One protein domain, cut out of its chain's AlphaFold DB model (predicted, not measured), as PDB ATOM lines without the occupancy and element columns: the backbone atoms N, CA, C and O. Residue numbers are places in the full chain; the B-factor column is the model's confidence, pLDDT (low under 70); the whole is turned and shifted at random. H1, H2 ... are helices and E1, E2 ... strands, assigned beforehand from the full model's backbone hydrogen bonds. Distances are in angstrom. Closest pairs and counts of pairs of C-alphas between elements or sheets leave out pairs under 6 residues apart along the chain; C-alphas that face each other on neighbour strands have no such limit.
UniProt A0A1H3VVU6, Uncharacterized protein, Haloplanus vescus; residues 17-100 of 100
ATOM      1  N   THR A  17     -81.996 170.196 -45.291       61.81
ATOM      2  CA  THR A  17     -81.098 170.316 -46.434       61.81
ATOM      3  C   THR A  17     -81.202 169.180 -47.461       61.81
ATOM      4  O   THR A  17     -81.065 169.455 -48.654       61.81
ATOM      5  N   VAL A  18     -81.453 167.927 -47.057       61.66
ATOM      6  CA  VAL A  18     -81.512 166.774 -47.982       61.66
ATOM      7  C   VAL A  18     -82.837 166.744 -48.747       61.66
ATOM      8  O   VAL A  18     -82.840 166.539 -49.966       61.66
ATOM      9  N   ASP A  19     -83.959 167.012 -48.070       74.38
ATOM     10  CA  ASP A  19     -85.271 167.113 -48.726       74.38
ATOM     11  C   ASP A  19     -85.338 168.332 -49.657       74.38
ATOM     12  O   ASP A  19     -85.842 168.259 -50.787       74.38
ATOM     13  N   ALA A  20     -84.698 169.429 -49.246       75.94
ATOM     14  CA  ALA A  20     -84.563 170.618 -50.064       75.94
ATOM     15  C   ALA A  20     -83.827 170.354 -51.384       75.94
ATOM     16  O   ALA A  20     -84.316 170.701 -52.465       75.94
ATOM     17  N   ALA A  21     -82.662 169.699 -51.311       80.19
ATOM     18  CA  ALA A  21     -81.863 169.362 -52.484       80.19
ATOM     19  C   ALA A  21     -82.626 168.451 -53.449       80.19
ATOM     20  O   ALA A  21     -82.595 168.652 -54.668       80.19
ATOM     21  N   ARG A  22     -83.362 167.478 -52.904       82.81
ATOM     22  CA  ARG A  22     -84.206 166.571 -53.682       82.81
ATOM     23  C   ARG A  22     -85.343 167.313 -54.380       82.81
ATOM     24  O   ARG A  22     -85.563 167.075 -55.566       82.81
ATOM     25  N   THR A  23     -86.019 168.224 -53.685       85.38
ATOM     26  CA  THR A  23     -87.122 169.024 -54.239       85.38
ATOM     27  C   THR A  23     -86.646 169.918 -55.387       85.38
ATOM     28  O   THR A  23     -87.235 169.911 -56.469       85.38
ATOM     29  N   VAL A  24     -85.533 170.631 -55.192       84.25
ATOM     30  CA  VAL A  24     -84.908 171.477 -56.223       84.25
ATOM     31  C   VAL A  24     -84.489 170.636 -57.431       84.25
ATOM     32  O   VAL A  24     -84.811 170.980 -58.566       84.25
ATOM     33  N   LYS A  25     -83.806 169.505 -57.211       85.19
ATOM     34  CA  LYS A  25     -83.381 168.601 -58.289       85.19
ATOM     35  C   LYS A  25     -84.579 168.057 -59.073       85.19
ATOM     36  O   LYS A  25     -84.559 168.078 -60.301       85.19
ATOM     37  N   GLN A  26     -85.636 167.639 -58.379       86.50
ATOM     38  CA  GLN A  26     -86.848 167.120 -59.005       86.50
ATOM     39  C   GLN A  26     -87.550 168.182 -59.863       86.50
ATOM     40  O   GLN A  26     -88.072 167.837 -60.919       86.50
ATOM     41  N   TYR A  27     -87.511 169.463 -59.478       86.25
ATOM     42  CA  TYR A  27     -88.002 170.549 -60.330       86.25
ATOM     43  C   TYR A  27     -87.230 170.644 -61.656       86.25
ATOM     44  O   TYR A  27     -87.846 170.817 -62.702       86.25
ATOM     45  N   PHE A  28     -85.903 170.483 -61.656       82.12
ATOM     46  CA  PHE A  28     -85.125 170.490 -62.904       82.12
ATOM     47  C   PHE A  28     -85.357 169.246 -63.762       82.12
ATOM     48  O   PHE A  28     -85.457 169.344 -64.982       82.12
ATOM     49  N   GLU A  29     -85.437 168.070 -63.138       85.81
ATOM     50  CA  GLU A  29     -85.671 166.810 -63.856       85.81
ATOM     51  C   GLU A  29     -87.106 166.709 -64.384       85.81
ATOM     52  O   GLU A  29     -87.368 166.083 -65.412       85.81
ATOM     53  N   SER A  30     -88.062 167.302 -63.675       84.94
ATOM     54  CA  SER A  30     -89.478 167.289 -64.022       84.94
ATOM     55  C   SER A  30     -90.178 168.521 -63.443       84.94
ATOM     56  O   SER A  30     -90.835 168.433 -62.402       84.94
ATOM     57  N   PRO A  31     -90.140 169.661 -64.158       75.81
ATOM     58  CA  PRO A  31     -90.773 170.904 -63.703       75.81
ATOM     59  C   PRO A  31     -92.304 170.794 -63.614       75.81
ATOM     60  O   PRO A  31     -92.958 171.625 -62.997       75.81
ATOM     61  N   ALA A  32     -92.897 169.746 -64.197       80.19
ATOM     62  CA  ALA A  32     -94.315 169.424 -64.032       80.19
ATOM     63  C   ALA A  32     -94.645 168.743 -62.686       80.19
ATOM     64  O   ALA A  32     -95.811 168.700 -62.302       80.19
ATOM     65  N   SER A  33     -93.652 168.179 -61.992       83.19
ATOM     66  CA  SER A  33     -93.842 167.416 -60.750       83.19
ATOM     67  C   SER A  33     -93.693 168.265 -59.492       83.19
ATOM     68  O   SER A  33     -94.296 167.942 -58.472       83.19
ATOM     69  N   VAL A  34     -92.929 169.356 -59.562       82.75
ATOM     70  CA  VAL A  34     -92.707 170.282 -58.447       82.75
ATOM     71  C   VAL A  34     -93.078 171.684 -58.898       82.75
ATOM     72  O   VAL A  34     -92.672 172.128 -59.964       82.75
ATOM     73  N   SER A  35     -93.852 172.394 -58.082       84.88
ATOM     74  CA  SER A  35     -94.175 173.797 -58.353       84.88
ATOM     75  C   SER A  35     -93.023 174.712 -57.941       84.88
ATOM     76  O   SER A  35     -92.400 174.490 -56.905       84.88
ATOM     77  N   GLU A  36     -92.791 175.781 -58.701       82.38
ATOM     78  CA  GLU A  36     -91.795 176.813 -58.366       82.38
ATOM     79  C   GLU A  36     -92.010 177.382 -56.955       82.38
ATOM     80  O   GLU A  36     -91.052 177.564 -56.211       82.38
ATOM     81  N   ASP A  37     -93.269 177.557 -56.540       83.81
ATOM     82  CA  ASP A  37     -93.621 178.044 -55.202       83.81
ATOM     83  C   ASP A  37     -93.112 177.111 -54.088       83.81
ATOM     84  O   ASP A  37     -92.608 177.570 -53.068       83.81
ATOM     85  N   ARG A  38     -93.142 175.788 -54.322       85.12
ATOM     86  CA  ARG A  38     -92.603 174.788 -53.388       85.12
ATOM     87  C   ARG A  38     -91.080 174.852 -53.314       85.12
ATOM     88  O   ARG A  38     -90.524 174.704 -52.232       85.12
ATOM     89  N   VAL A  39     -90.408 175.083 -54.442       84.44
ATOM     90  CA  VAL A  39     -88.951 175.287 -54.464       84.44
ATOM     91  C   VAL A  39     -88.582 176.575 -53.732       84.44
ATOM     92  O   VAL A  39     -87.636 176.584 -52.950       84.44
ATOM     93  N   ARG A  40     -89.342 177.653 -53.940       83.38
ATOM     94  CA  ARG A  40     -89.148 178.926 -53.242       83.38
ATOM     95  C   ARG A  40     -89.288 178.767 -51.730       83.38
ATOM     96  O   ARG A  40     -88.428 179.263 -51.018       83.38
ATOM     97  N   ASP A  41     -90.327 178.083 -51.263       82.81
ATOM     98  CA  ASP A  41     -90.574 177.817 -49.836       82.81
ATOM     99  C   ASP A  41     -89.385 177.086 -49.189       82.81
ATOM    100  O   ASP A  41     -88.827 177.526 -48.189       82.81
ATOM    101  N   VAL A  42     -88.892 176.048 -49.864       82.25
ATOM    102  CA  VAL A  42     -87.688 175.307 -49.473       82.25
ATOM    103  C   VAL A  42     -86.441 176.200 -49.418       82.25
ATOM    104  O   VAL A  42     -85.648 176.124 -48.479       82.25
ATOM    105  N   LEU A  43     -86.239 177.057 -50.422       81.56
ATOM    106  CA  LEU A  43     -85.104 177.981 -50.448       81.56
ATOM    107  C   LEU A  43     -85.211 179.043 -49.344       81.56
ATOM    108  O   LEU A  43     -84.177 179.442 -48.808       81.56
ATOM    109  N   GLN A  44     -86.424 179.485 -49.000       79.56
ATOM    110  CA  GLN A  44     -86.686 180.415 -47.895       79.56
ATOM    111  C   GLN A  44     -86.383 179.779 -46.541       79.56
ATOM    112  O   GLN A  44     -85.869 180.458 -45.661       79.56
ATOM    113  N   ASP A  45     -86.643 178.485 -46.376       76.50
ATOM    114  CA  ASP A  45     -86.306 177.782 -45.138       76.50
ATOM    115  C   ASP A  45     -84.781 177.671 -44.948       76.50
ATOM    116  O   ASP A  45     -84.243 177.985 -43.884       76.50
ATOM    117  N   ILE A  46     -84.054 177.339 -46.028       73.19
ATOM    118  CA  ILE A  46     -82.581 177.303 -46.021       73.19
ATOM    119  C   ILE A  46     -82.003 178.696 -45.776       73.19
ATOM    120  O   ILE A  46     -81.051 178.877 -45.006       73.19
ATOM    121  N   THR A  47     -82.553 179.691 -46.465       70.00
ATOM    122  CA  THR A  47     -82.048 181.050 -46.391       70.00
ATOM    123  C   THR A  47     -82.790 181.798 -45.307       70.00
ATOM    124  O   THR A  47     -83.849 182.355 -45.545       70.00
ATOM    125  N   ARG A  48     -82.181 181.935 -44.130       69.25
ATOM    126  CA  ARG A  48     -82.725 182.728 -43.009       69.25
ATOM    127  C   ARG A  48     -83.009 184.223 -43.313       69.25
ATOM    128  O   ARG A  48     -83.325 184.966 -42.389       69.25
ATOM    129  N   GLY A  49     -82.854 184.684 -44.557       66.12
ATOM    130  CA  GLY A  49     -83.170 186.036 -45.024       66.12
ATOM    131  C   GLY A  49     -84.490 186.105 -45.800       66.12
ATOM    132  O   GLY A  49     -85.081 185.094 -46.167       66.12
ATOM    133  N   THR A  50     -84.961 187.319 -46.082       77.00
ATOM    134  CA  THR A  50     -86.177 187.514 -46.879       77.00
ATOM    135  C   THR A  50     -85.827 187.369 -48.357       77.00
ATOM    136  O   THR A  50     -85.324 188.302 -48.982       77.00
ATOM    137  N   ILE A  51     -86.060 186.180 -48.923       81.12
ATOM    138  CA  ILE A  51     -85.968 185.983 -50.374       81.12
ATOM    139  C   ILE A  51     -86.987 186.906 -51.044       81.12
ATOM    140  O   ILE A  51     -88.191 186.780 -50.827       81.12
ATOM    141  N   THR A  52     -86.485 187.824 -51.861       82.88
ATOM    142  CA  THR A  52     -87.292 188.819 -52.579       82.88
ATOM    143  C   THR A  52     -87.689 188.348 -53.970       82.88
ATOM    144  O   THR A  52     -88.791 188.656 -54.419       82.88
ATOM    145  N   ASP A  53     -86.820 187.584 -54.635       83.62
ATOM    146  CA  ASP A  53     -87.042 187.077 -55.989       83.62
ATOM    147  C   ASP A  53     -86.332 185.728 -56.180       83.62
ATOM    148  O   ASP A  53     -85.244 185.501 -55.641       83.62
ATOM    149  N   VAL A  54     -86.952 184.828 -56.947       83.94
ATOM    150  CA  VAL A  54     -86.346 183.562 -57.386       83.94
ATOM    151  C   VAL A  54     -86.595 183.417 -58.874       83.94
ATOM    152  O   VAL A  54     -87.739 183.379 -59.316       83.94
ATOM    153  N   ARG A  55     -85.518 183.307 -59.651       85.81
ATOM    154  CA  ARG A  55     -85.586 183.139 -61.103       85.81
ATOM    155  C   ARG A  55     -85.021 181.777 -61.496       85.81
ATOM    156  O   ARG A  55     -83.814 181.570 -61.322       85.81
ATOM    157  N   PRO A  56     -85.838 180.856 -62.035       83.00
ATOM    158  CA  PRO A  56     -85.320 179.623 -62.611       83.00
ATOM    159  C   PRO A  56     -84.491 179.918 -63.867       83.00
ATOM    160  O   PRO A  56     -84.816 180.796 -64.671       83.00
ATOM    161  N   ARG A  57     -83.417 179.156 -64.050       81.88
ATOM    162  CA  ARG A  57     -82.633 179.054 -65.291       81.88
ATOM    163  C   ARG A  57     -82.558 177.588 -65.718       81.88
ATOM    164  O   ARG A  57     -83.112 176.736 -65.041       81.88
ATOM    165  N   ASP A  58     -81.857 177.276 -66.810       80.44
ATOM    166  CA  ASP A  58     -81.752 175.906 -67.337       80.44
ATOM    167  C   ASP A  58     -81.339 174.854 -66.289       80.44
ATOM    168  O   ASP A  58     -81.938 173.785 -66.225       80.44
ATOM    169  N   THR A  59     -80.322 175.138 -65.464       82.19
ATOM    170  CA  THR A  59     -79.774 174.173 -64.482       82.19
ATOM    171  C   THR A  59     -79.469 174.788 -63.113       82.19
ATOM    172  O   THR A  59     -78.679 174.242 -62.341       82.19
ATOM    173  N   GLU A  60     -79.993 175.978 -62.836       87.25
ATOM    174  CA  GLU A  60     -79.711 176.734 -61.615       87.25
ATOM    175  C   GLU A  60     -80.868 177.673 -61.269       87.25
ATOM    176  O   GLU A  60     -81.654 178.048 -62.138       87.25
ATOM    177  N   PHE A  61     -80.961 178.065 -60.003       87.00
ATOM    178  CA  PHE A  61     -81.860 179.120 -59.548       87.00
ATOM    179  C   PHE A  61     -81.050 180.336 -59.144       87.00
ATOM    180  O   PHE A  61     -80.078 180.204 -58.407       87.00
ATOM    181  N   VAL A  62     -81.457 181.519 -59.592       87.88
ATOM    182  CA  VAL A  62     -80.932 182.779 -59.058       87.88
ATOM    183  C   VAL A  62     -81.877 183.241 -57.963       87.88
ATOM    184  O   VAL A  62     -83.054 183.470 -58.231       87.88
ATOM    185  N   VAL A  63     -81.362 183.353 -56.746       86.81
ATOM    186  CA  VAL A  63     -82.095 183.769 -55.553       86.81
ATOM    187  C   VAL A  63     -81.578 185.135 -55.134       86.81
ATOM    188  O   VAL A  63     -80.384 185.290 -54.879       86.81
ATOM    189  N   ASP A  64     -82.473 186.113 -55.063       86.50
ATOM    190  CA  ASP A  64     -82.181 187.445 -54.550       86.50
ATOM    191  C   ASP A  64     -82.676 187.561 -53.112       86.50
ATOM    192  O   ASP A  64     -83.878 187.494 -52.837       86.50
ATOM    193  N   ILE A  65     -81.744 187.758 -52.187       83.94
ATOM    194  CA  ILE A  65     -82.016 187.877 -50.758       83.94
ATOM    195  C   ILE A  65     -81.762 189.313 -50.344       83.94
ATOM    196  O   ILE A  65     -80.698 189.874 -50.603       83.94
ATOM    197  N   GLU A  66     -82.747 189.902 -49.684       83.31
ATOM    198  CA  GLU A  66     -82.555 191.159 -48.979       83.31
ATOM    199  C   GLU A  66     -82.096 190.833 -47.558       83.31
ATOM    200  O   GLU A  66     -82.768 190.109 -46.812       83.31
ATOM    201  N   THR A  67     -80.898 191.297 -47.200       73.69
ATOM    202  CA  THR A  67     -80.377 191.132 -45.845       73.69
ATOM    203  C   THR A  67     -81.207 191.963 -44.873       73.69
ATOM    204  O   THR A  67     -81.330 193.176 -45.024       73.69
ATOM    205  N   ALA A  68     -81.782 191.310 -43.863       63.94
ATOM    206  CA  ALA A  68     -82.517 192.010 -42.821       63.94
ATOM    207  C   ALA A  68     -81.556 192.785 -41.893       63.94
ATOM    208  O   ALA A  68     -80.536 192.257 -41.461       63.94
ATOM    209  N   GLU A  69     -81.964 194.017 -41.578       53.25
ATOM    210  CA  GLU A  69     -81.347 195.033 -40.706       53.25
ATOM    211  C   GLU A  69     -80.043 195.704 -41.178       53.25
ATOM    212  O   GLU A  69     -78.932 195.219 -40.988       53.25
ATOM    213  N   GLY A  70     -80.203 196.936 -41.683       59.31
ATOM    214  CA  GLY A  70     -79.145 197.949 -41.805       59.31
ATOM    215  C   GLY A  70     -78.641 198.196 -43.223       59.31
ATOM    216  O   GLY A  70     -78.233 199.316 -43.520       59.31
ATOM    217  N   ASP A  71     -78.745 197.195 -44.096       63.81
ATOM    218  CA  ASP A  71     -78.189 197.224 -45.447       63.81
ATOM    219  C   ASP A  71     -79.222 196.646 -46.432       63.81
ATOM    220  O   ASP A  71     -79.417 195.428 -46.458       63.81
ATOM    221  N   PRO A  72     -79.902 197.476 -47.255       67.25
ATOM    222  CA  PRO A  72     -80.819 197.008 -48.300       67.25
ATOM    223  C   PRO A  72     -80.047 196.429 -49.495       67.25
ATOM    224  O   PRO A  72     -80.477 196.522 -50.641       67.25
ATOM    225  N   THR A  73     -78.864 195.874 -49.239       78.38
ATOM    226  CA  THR A  73     -78.037 195.270 -50.261       78.38
ATOM    227  C   THR A  73     -78.696 193.966 -50.670       78.38
ATOM    228  O   THR A  73     -78.727 192.989 -49.918       78.38
ATOM    229  N   ARG A  74     -79.226 193.947 -51.892       83.44
ATOM    230  CA  ARG A  74     -79.769 192.731 -52.479       83.44
ATOM    231  C   ARG A  74     -78.603 191.842 -52.877       83.44
ATOM    232  O   ARG A  74     -77.851 192.161 -53.796       83.44
ATOM    233  N   GLN A  75     -78.442 190.734 -52.170       85.69
ATOM    234  CA  GLN A  75     -77.424 189.740 -52.470       85.69
ATOM    235  C   GLN A  75     -78.019 188.669 -53.369       85.69
ATOM    236  O   GLN A  75     -79.026 188.047 -53.030       85.69
ATOM    237  N   SER A  76     -77.373 188.436 -54.502       88.50
ATOM    238  CA  SER A  76     -77.784 187.405 -55.437       88.50
ATOM    239  C   SER A  76     -76.910 186.166 -55.264       88.50
ATOM    240  O   SER A  76     -75.674 186.233 -55.221       88.50
ATOM    241  N   PHE A  77     -77.558 185.007 -55.225       87.19
ATOM    242  CA  PHE A  77     -76.913 183.703 -55.140       87.19
ATOM    243  C   PHE A  77     -77.435 182.798 -56.246       87.19
ATOM    244  O   PHE A  77     -78.630 182.766 -56.524       87.19
ATOM    245  N   THR A  78     -76.550 182.026 -56.864       88.88
ATOM    246  CA  THR A  78     -76.953 180.887 -57.690       88.88
ATOM    247  C   THR A  78     -76.997 179.637 -56.833       88.88
ATOM    248  O   THR A  78     -75.997 179.290 -56.200       88.88
ATOM    249  N   VAL A  79     -78.128 178.945 -56.866       87.31
ATOM    250  CA  VAL A  79     -78.334 177.651 -56.225       87.31
ATOM    251  C   VAL A  79     -78.345 176.583 -57.300       87.31
ATOM    252  O   VAL A  79     -79.155 176.624 -58.229       87.31
ATOM    253  N   ARG A  80     -77.421 175.633 -57.183       87.31
ATOM    254  CA  ARG A  80     -77.257 174.550 -58.151       87.31
ATOM    255  C   ARG A  80     -77.426 173.207 -57.458       87.31
ATOM    256  O   ARG A  80     -76.682 172.942 -56.511       87.31
ATOM    257  N   PRO A  81     -78.351 172.349 -57.919       85.50
ATOM    258  CA  PRO A  81     -78.357 170.969 -57.476       85.50
ATOM    259  C   PRO A  81     -77.101 170.281 -58.010       85.50
ATOM    260  O   PRO A  81     -76.779 170.349 -59.198       85.50
ATOM    261  N   THR A  82     -76.391 169.611 -57.120       85.00
ATOM    262  CA  THR A  82     -75.272 168.738 -57.442       85.00
ATOM    263  C   THR A  82     -75.450 167.409 -56.720       85.00
ATOM    264  O   THR A  82     -76.393 167.199 -55.958       85.00
ATOM    265  N   THR A  83     -74.533 166.494 -56.982       84.94
ATOM    266  CA  THR A  83     -74.370 165.275 -56.209       84.94
ATOM    267  C   THR A  83     -72.986 165.320 -55.576       84.94
ATOM    268  O   THR A  83     -72.008 165.594 -56.276       84.94
ATOM    269  N   ASN A  84     -72.909 165.137 -54.259       83.12
ATOM    270  CA  ASN A  84     -71.636 165.120 -53.546       83.12
ATOM    271  C   ASN A  84     -70.851 163.825 -53.858       83.12
ATOM    272  O   ASN A  84     -71.292 162.976 -54.639       83.12
ATOM    273  N   ALA A  85     -69.659 163.672 -53.275       83.94
ATOM    274  CA  ALA A  85     -68.799 162.513 -53.534       83.94
ATOM    275  C   ALA A  85     -69.435 161.170 -53.124       83.94
ATOM    276  O   ALA A  85     -69.089 160.135 -53.695       83.94
ATOM    277  N   ASP A  86     -70.369 161.197 -52.175       85.31
ATOM    278  CA  ASP A  86     -71.067 160.035 -51.628       85.31
ATOM    279  C   ASP A  86     -72.284 159.615 -52.471       85.31
ATOM    280  O   ASP A  86     -72.805 158.511 -52.316       85.31
ATOM    281  N   GLY A  87     -72.696 160.444 -53.436       79.56
ATOM    282  CA  GLY A  87     -73.877 160.187 -54.259       79.56
ATOM    283  C   GLY A  87     -75.149 160.864 -53.743       79.56
ATOM    284  O   GLY A  87     -76.208 160.707 -54.357       79.56
ATOM    285  N   ASP A  88     -75.055 161.648 -52.669       83.44
ATOM    286  CA  ASP A  88     -76.181 162.367 -52.086       83.44
ATOM    287  C   ASP A  88     -76.449 163.691 -52.812       83.44
ATOM    288  O   ASP A  88     -75.517 164.376 -53.256       83.44
ATOM    289  N   PRO A  89     -77.727 164.076 -52.972       80.38
ATOM    290  CA  PRO A  89     -78.078 165.366 -53.539       80.38
ATOM    291  C   PRO A  89     -77.638 166.493 -52.598       80.38
ATOM    292  O   PRO A  89     -77.948 166.488 -51.411       80.38
ATOM    293  N   GLU A  90     -76.960 167.490 -53.151       83.94
ATOM    294  CA  GLU A  90     -76.485 168.668 -52.428       83.94
ATOM    295  C   GLU A  90     -76.888 169.939 -53.183       83.94
ATOM    296  O   GLU A  90     -76.987 169.948 -54.413       83.94
ATOM    297  N   LEU A  91     -77.121 171.028 -52.449       84.44
ATOM    298  CA  LEU A  91     -77.305 172.358 -53.023       84.44
ATOM    299  C   LEU A  91     -76.033 173.174 -52.850       84.44
ATOM    300  O   LEU A  91     -75.664 173.544 -51.737       84.44
ATOM    301  N   VAL A  92     -75.396 173.506 -53.968       86.44
ATOM    302  CA  VAL A  92     -74.243 174.404 -53.972       86.44
ATOM    303  C   VAL A  92     -74.738 175.829 -54.140       86.44
ATOM    304  O   VAL A  92     -75.330 176.181 -55.163       86.44
ATOM    305  N   TRP A  93     -74.458 176.646 -53.131       87.06
ATOM    306  CA  TRP A  93     -74.711 178.079 -53.136       87.06
ATOM    307  C   TRP A  93     -73.456 178.796 -53.605       87.06
ATOM    308  O   TRP A  93     -72.381 178.638 -53.031       87.06
ATOM    309  N   SER A  94     -73.573 179.584 -54.666       89.44
ATOM    310  CA  SER A  94     -72.491 180.449 -55.132       89.44
ATOM    311  C   SER A  94     -72.964 181.890 -55.119       89.44
ATOM    312  O   SER A  94     -73.987 182.223 -55.709       89.44
ATOM    313  N   TYR A  95     -72.219 182.744 -54.427       86.94
ATOM    314  CA  TYR A  95     -72.475 184.175 -54.418       86.94
ATOM    315  C   TYR A  95     -72.078 184.772 -55.768       86.94
ATOM    316  O   TYR A  95     -70.937 184.599 -56.204       86.94
ATOM    317  N   ILE A  96     -73.012 185.458 -56.428       84.38
ATOM    318  CA  ILE A  96     -72.756 186.078 -57.736       84.38
ATOM    319  C   ILE A  96     -72.575 187.595 -57.650       84.38
ATOM    320  O   ILE A  96     -72.045 188.190 -58.586       84.38
ATOM    321  N   GLY A  97     -72.947 188.214 -56.529       82.38
ATOM    322  CA  GLY A  97     -72.725 189.634 -56.287       82.38
ATOM    323  C   GLY A  97     -73.828 190.283 -55.462       82.38
ATOM    324  O   GLY A  97     -74.879 189.696 -55.212       82.38
ATOM    325  N   ALA A  98     -73.556 191.516 -55.057       78.56
ATOM    326  CA  ALA A  98     -74.539 192.429 -54.509       78.56
ATOM    327  C   ALA A  98     -75.030 193.313 -55.656       78.56
ATOM    328  O   ALA A  98     -74.219 193.857 -56.408       78.56
ATOM    329  N   THR A  99     -76.342 193.432 -55.796       64.69
ATOM    330  CA  THR A  99     -76.986 194.398 -56.688       64.69
ATOM    331  C   THR A  99     -77.459 195.593 -55.869       64.69
ATOM    332  O   THR A  99     -78.147 195.408 -54.866       64.69
ATOM    333  N   ASP A 100     -77.037 196.784 -56.304       59.75
ATOM    334  CA  ASP A 100     -77.456 198.117 -55.834       59.75
ATOM    335  C   ASP A 100     -78.758 198.555 -56.524       59.75
ATOM    336  O   ASP A 100     -78.894 198.284 -57.746       59.75
TER     337      ASP A 100
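Overview. This is residues 17 to 100 of the 100 residues of an uncharacterized protein of Haloplanus vescus (UniProt A0A1H3VVU6). A strongly twisted sheet of four strands has a helical hairpin over one face, making two layers: H1 packs across E3 and E4, H2 on E1 and E2. The printed part has 84 residues, mixed in class, in the order H1 H2 E1 E2 E3 E4; the sheet, E1 E2 E3 E4, is a meander, each strand the antiparallel neighbour of the one before. It is compact, radius of gyration of the C-alphas 12.9 A, spanning 39 by 28 by 21 A.

Arrangement. Look first at the hairpin of E3, residues 74 to 83, and E4, residues 89 to 99: N 78 and O 94 are 2.8 A apart. E2, residues 61 to 66, neighbours E3, N 63 to O 77 2.8 A, and E1, residues 50 to 56, N 55 to O 62 2.8 A. H1, residues 17 to 29, is on the sheet, closest to E4 at the C-alphas of Ala 21 and Glu 90, 5.4 A. H2, residues 36 to 46, is on it too, closest to E1 at the C-alphas of Gln 44 and Ile 51, 6.1 A. The helices touch, opposite ways at a shallow tilt of 25 degrees, closest at the C-alphas of Ala 20 and Val 42, 5.7 A; in both, every O i to N i+4 pair is within hydrogen-bond range.

Along the chain. Find C-alpha 17 at (-81.098, 170.316, -46.434), where H1 begins; E4 runs 29.2 A to C-alpha 99 at (-76.986, 194.398, -56.688).

Size, cuts and confidence. The printed part has no cut and no long link; pLDDT is under 70 at residues 17 to 18, 48 to 49, 68 to 72 and 99 to 100.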